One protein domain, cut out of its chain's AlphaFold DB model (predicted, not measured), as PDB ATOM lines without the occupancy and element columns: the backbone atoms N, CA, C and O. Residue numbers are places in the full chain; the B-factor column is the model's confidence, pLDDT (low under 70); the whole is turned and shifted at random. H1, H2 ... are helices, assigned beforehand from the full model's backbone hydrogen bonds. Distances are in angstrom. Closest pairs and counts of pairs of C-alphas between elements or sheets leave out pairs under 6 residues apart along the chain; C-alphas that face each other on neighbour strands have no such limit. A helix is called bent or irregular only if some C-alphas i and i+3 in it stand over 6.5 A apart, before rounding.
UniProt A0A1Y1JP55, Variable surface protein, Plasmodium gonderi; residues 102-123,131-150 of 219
ATOM      1  N   GLU A 102     164.821 156.298 152.854       81.31
ATOM      2  CA  GLU A 102     165.702 157.385 152.405       81.31
ATOM      3  C   GLU A 102     165.822 158.493 153.468       81.31
ATOM      4  O   GLU A 102     166.909 159.003 153.733       81.31
ATOM      5  N   GLU A 103     164.726 158.799 154.166       81.88
ATOM      6  CA  GLU A 103     164.711 159.743 155.286       81.88
ATOM      7  C   GLU A 103     165.631 159.296 156.438       81.88
ATOM      8  O   GLU A 103     166.397 160.097 156.980       81.88
ATOM      9  N   GLU A 104     165.593 158.016 156.820       83.38
ATOM     10  CA  GLU A 104     166.495 157.468 157.836       83.38
ATOM     11  C   GLU A 104     167.961 157.490 157.372       83.38
ATOM     12  O   GLU A 104     168.843 157.820 158.171       83.38
ATOM     13  N   LEU A 105     168.238 157.202 156.094       84.56
ATOM     14  CA  LEU A 105     169.584 157.315 155.515       84.56
ATOM     15  C   LEU A 105     170.101 158.755 155.562       84.56
ATOM     16  O   LEU A 105     171.252 158.980 155.940       84.56
ATOM     17  N   ASN A 106     169.255 159.733 155.248       81.12
ATOM     18  CA  ASN A 106     169.597 161.150 155.336       81.12
ATOM     19  C   ASN A 106     169.933 161.553 156.781       81.12
ATOM     20  O   ASN A 106     170.964 162.179 157.025       81.12
ATOM     21  N   LYS A 107     169.145 161.102 157.767       83.12
ATOM     22  CA  LYS A 107     169.445 161.323 159.195       83.12
ATOM     23  C   LYS A 107     170.777 160.693 159.611       83.12
ATOM     24  O   LYS A 107     171.562 161.325 160.317       83.12
ATOM     25  N   LEU A 108     171.058 159.462 159.179       84.56
ATOM     26  CA  LEU A 108     172.331 158.788 159.464       84.56
ATOM     27  C   LEU A 108     173.515 159.508 158.808       84.56
ATOM     28  O   LEU A 108     174.559 159.662 159.444       84.56
ATOM     29  N   THR A 109     173.327 160.015 157.590       82.69
ATOM     30  CA  THR A 109     174.317 160.820 156.862       82.69
ATOM     31  C   THR A 109     174.639 162.106 157.615       82.69
ATOM     32  O   THR A 109     175.809 162.388 157.876       82.69
ATOM     33  N   ALA A 110     173.616 162.835 158.063       81.69
ATOM     34  CA  ALA A 110     173.777 164.024 158.894       81.69
ATOM     35  C   ALA A 110     174.580 163.722 160.171       81.69
ATOM     36  O   ALA A 110     175.556 164.409 160.478       81.69
ATOM     37  N   ILE A 111     174.225 162.649 160.891       83.12
ATOM     38  CA  ILE A 111     174.931 162.230 162.111       83.12
ATOM     39  C   ILE A 111     176.400 161.894 161.817       83.12
ATOM     40  O   ILE A 111     177.290 162.309 162.565       83.12
ATOM     41  N   TYR A 112     176.673 161.158 160.737       81.69
ATOM     42  CA  TYR A 112     178.032 160.801 160.336       81.69
ATOM     43  C   TYR A 112     178.869 162.030 159.959       81.69
ATOM     44  O   TYR A 112     180.031 162.131 160.362       81.69
ATOM     45  N   ASN A 113     178.279 162.993 159.251       79.69
ATOM     46  CA  ASN A 113     178.933 164.248 158.888       79.69
ATOM     47  C   ASN A 113     179.288 165.074 160.132       79.69
ATOM     48  O   ASN A 113     180.428 165.528 160.258       79.69
ATOM     49  N   ILE A 114     178.362 165.184 161.094       80.44
ATOM     50  CA  ILE A 114     178.608 165.837 162.390       80.44
ATOM     51  C   ILE A 114     179.763 165.145 163.122       80.44
ATOM     52  O   ILE A 114     180.703 165.802 163.567       80.44
ATOM     53  N   TYR A 115     179.730 163.815 163.222       79.12
ATOM     54  CA  TYR A 115     180.783 163.035 163.874       79.12
ATOM     55  C   TYR A 115     182.154 163.229 163.208       79.12
ATOM     56  O   TYR A 115     183.152 163.492 163.884       79.12
ATOM     57  N   THR A 116     182.206 163.153 161.879       78.06
ATOM     58  CA  THR A 116     183.434 163.331 161.095       78.06
ATOM     59  C   THR A 116     184.009 164.728 161.278       78.06
ATOM     60  O   THR A 116     185.218 164.882 161.464       78.06
ATOM     61  N   TYR A 117     183.151 165.747 161.272       77.44
ATOM     62  CA  TYR A 117     183.556 167.117 161.549       77.44
ATOM     63  C   TYR A 117     184.141 167.253 162.961       77.44
ATOM     64  O   TYR A 117     185.255 167.752 163.113       77.44
ATOM     65  N   LEU A 118     183.440 166.754 163.987       76.12
ATOM     66  CA  LEU A 118     183.892 166.820 165.382       76.12
ATOM     67  C   LEU A 118     185.271 166.174 165.579       76.12
ATOM     68  O   LEU A 118     186.094 166.703 166.327       76.12
ATOM     69  N   ASN A 119     185.549 165.067 164.890       74.25
ATOM     70  CA  ASN A 119     186.850 164.405 164.967       74.25
ATOM     71  C   ASN A 119     187.954 165.166 164.222       74.25
ATOM     72  O   ASN A 119     189.075 165.235 164.721       74.25
ATOM     73  N   LYS A 120     187.648 165.798 163.081       76.69
ATOM     74  CA  LYS A 120     188.598 166.688 162.388       76.69
ATOM     75  C   LYS A 120     188.971 167.900 163.243       76.69
ATOM     76  O   LYS A 120     190.125 168.312 163.237       76.69
ATOM     77  N   VAL A 121     188.014 168.450 163.993       69.38
ATOM     78  CA  VAL A 121     188.266 169.571 164.913       69.38
ATOM     79  C   VAL A 121     189.148 169.150 166.090       69.38
ATOM     80  O   VAL A 121     190.010 169.917 166.488       69.38
ATOM     81  N   GLN A 122     189.004 167.928 166.613       64.75
ATOM     82  CA  GLN A 122     189.842 167.440 167.721       64.75
ATOM     83  C   GLN A 122     191.296 167.139 167.326       64.75
ATOM     84  O   GLN A 122     192.161 167.123 168.196       64.75
ATOM     85  N   GLY A 123     191.569 166.885 166.041       67.50
ATOM     86  CA  GLY A 123     192.920 166.610 165.542       67.50
ATOM     87  C   GLY A 123     193.767 167.855 165.255       67.50
ATOM     88  O   GLY A 123     194.975 167.724 165.083       67.50
ATOM     89  N   ASN A 131     182.152 179.509 165.501       63.72
ATOM     90  CA  ASN A 131     181.228 179.778 164.397       63.72
ATOM     91  C   ASN A 131     181.223 178.688 163.312       63.72
ATOM     92  O   ASN A 131     180.158 178.274 162.886       63.72
ATOM     93  N   LYS A 132     182.374 178.116 162.927       67.75
ATOM     94  CA  LYS A 132     182.411 177.141 161.817       67.75
ATOM     95  C   LYS A 132     181.695 175.820 162.137       67.75
ATOM     96  O   LYS A 132     181.146 175.192 161.230       67.75
ATOM     97  N   PHE A 133     181.705 175.382 163.401       68.06
ATOM     98  CA  PHE A 133     180.958 174.186 163.816       68.06
ATOM     99  C   PHE A 133     179.462 174.452 163.758       68.06
ATOM    100  O   PHE A 133     178.737 173.657 163.166       68.06
ATOM    101  N   PHE A 134     179.029 175.580 164.324       66.38
ATOM    102  CA  PHE A 134     177.633 175.994 164.290       66.38
ATOM    103  C   PHE A 134     177.148 176.211 162.860       66.38
ATOM    104  O   PHE A 134     176.120 175.652 162.513       66.38
ATOM    105  N   ASP A 135     177.920 176.877 162.003       72.69
ATOM    106  CA  ASP A 135     177.589 177.070 160.587       72.69
ATOM    107  C   ASP A 135     177.462 175.726 159.859       72.69
ATOM    108  O   ASP A 135     176.535 175.511 159.085       72.69
ATOM    109  N   THR A 136     178.370 174.780 160.126       67.25
ATOM    110  CA  THR A 136     178.317 173.440 159.516       67.25
ATOM    111  C   THR A 136     177.106 172.657 160.011       67.25
ATOM    112  O   THR A 136     176.397 172.050 159.212       67.25
ATOM    113  N   LEU A 137     176.840 172.681 161.317       70.62
ATOM    114  CA  LEU A 137     175.680 172.031 161.917       70.62
ATOM    115  C   LEU A 137     174.380 172.648 161.391       70.62
ATOM    116  O   LEU A 137     173.455 171.922 161.048       70.62
ATOM    117  N   GLN A 138     174.331 173.973 161.280       70.75
ATOM    118  CA  GLN A 138     173.200 174.722 160.757       70.75
ATOM    119  C   GLN A 138     172.990 174.420 159.273       70.75
ATOM    120  O   GLN A 138     171.859 174.178 158.875       70.75
ATOM    121  N   ASN A 139     174.050 174.304 158.471       75.25
ATOM    122  CA  ASN A 139     173.948 173.852 157.081       75.25
ATOM    123  C   ASN A 139     173.382 172.428 156.981       75.25
ATOM    124  O   ASN A 139     172.474 172.205 156.190       75.25
ATOM    125  N   ILE A 140     173.849 171.496 157.822       71.06
ATOM    126  CA  ILE A 140     173.332 170.115 157.871       71.06
ATOM    127  C   ILE A 140     171.850 170.098 158.285       71.06
ATOM    128  O   ILE A 140     171.054 169.356 157.711       71.06
ATOM    129  N   ILE A 141     171.461 170.915 159.269       72.50
ATOM    130  CA  ILE A 141     170.060 171.062 159.693       72.50
ATOM    131  C   ILE A 141     169.214 171.622 158.543       72.50
ATOM    132  O   ILE A 141     168.161 171.063 158.241       72.50
ATOM    133  N   ASN A 142     169.688 172.677 157.879       74.88
ATOM    134  CA  ASN A 142     168.978 173.341 156.788       74.88
ATOM    135  C   ASN A 142     168.819 172.432 155.559       74.88
ATOM    136  O   ASN A 142     167.785 172.476 154.900       74.88
ATOM    137  N   GLU A 143     169.825 171.610 155.255       77.81
ATOM    138  CA  GLU A 143     169.829 170.681 154.119       77.81
ATOM    139  C   GLU A 143     168.835 169.528 154.308       77.81
ATOM    140  O   GLU A 143     168.152 169.134 153.364       77.81
ATOM    141  N   HIS A 144     168.723 169.001 155.528       69.62
ATOM    142  CA  HIS A 144     167.912 167.811 155.795       69.62
ATOM    143  C   HIS A 144     166.533 168.096 156.392       69.62
ATOM    144  O   HIS A 144     165.710 167.187 156.438       69.62
ATOM    145  N   ASN A 145     166.278 169.315 156.867       68.62
ATOM    146  CA  ASN A 145     165.021 169.705 157.499       68.62
ATOM    147  C   ASN A 145     164.746 171.209 157.298       68.62
ATOM    148  O   ASN A 145     164.796 171.982 158.264       68.62
ATOM    149  N   PRO A 146     164.431 171.650 156.064       60.00
ATOM    150  CA  PRO A 146     164.236 173.071 155.769       60.00
ATOM    151  C   PRO A 146     163.100 173.699 156.596       60.00
ATOM    152  O   PRO A 146     163.174 174.874 156.950       60.00
ATOM    153  N   ASP A 147     162.097 172.906 156.987       58.53
ATOM    154  CA  ASP A 147     160.923 173.378 157.734       58.53
ATOM    155  C   ASP A 147     161.121 173.418 159.265       58.53
ATOM    156  O   ASP A 147     160.327 174.030 159.979       58.53
ATOM    157  N   THR A 148     162.177 172.798 159.810       53.56
ATOM    158  CA  THR A 148     162.381 172.665 161.273       53.56
ATOM    159  C   THR A 148     163.167 173.832 161.889       53.56
ATOM    160  O   THR A 148     163.210 173.988 163.112       53.56
ATOM    161  N   ILE A 149     163.742 174.710 161.060       50.47
ATOM    162  CA  ILE A 149     164.600 175.831 161.486       50.47
ATOM    163  C   ILE A 149     163.856 176.797 162.424       50.47
ATOM    164  O   ILE A 149     164.432 177.307 163.386       50.47
ATOM    165  N   ASN A 150     162.553 176.996 162.219       52.09
ATOM    166  CA  ASN A 150     161.778 177.922 163.048       52.09
ATOM    167  C   ASN A 150     161.547 177.409 164.479       52.09
ATOM    168  O   ASN A 150     161.304 178.216 165.367       52.09
TER     169      ASN A 150
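This is residues 102 to 123 and 131 to 150 of the 219 residues of the protein "Variable surface protein" of Plasmodium gonderi (UniProt A0A1Y1JP55). Two helices lie side by side and nearly parallel in line, running opposite ways, the longer H1 reaching well past the beginning of H2 at one end. At the other end a short tail, residues 145 to 150, follows H2. The printed part has 42 residues with two named helices, H1 then H2 along the chain, and no named strand; the class is all helix. The whole is only just compact, close to loose, with a radius of gyration of the C-alphas of 10.9 A, and flat, spanning 32 by 22 by 9 A.

The longest helix is H1, residues 102 to 122, 30.3 A from first to last C-alpha. It begins at C-alpha 102, (165.702, 157.385, 152.405), and ends at C-alpha 122, (189.842, 167.440, 167.721). H2, residues 131 to 144, measures 19.9 A and ends at C-alpha 144, (167.912, 167.811, 155.795).

H1 and H2 touch, with 7 pairs of C-alphas within 8 A. Their closest C-alphas are those of Ala 110 and Ile 140, 6.2 A apart. Their lines stand at a shallow tilt of 9 degrees, and they run opposite ways. Their centres are 11.0 A apart. In H1 and H2 every O i to N i+4 pair is within hydrogen-bond range. Neither helix is bent.

The two C-alphas farthest apart are those of Gly 123 and Asp 147, at 33.6 A. Residues 124 to 130 are not printed, and C-alphas 123 and 131 are 17.6 A apart across this cut, which lies in the link from H1 to H2. The mean pLDDT of the printed part is 73.0. Confidence is low, under 70, at residues 121 to 123, 131 to 134, 136 and 144 to 150.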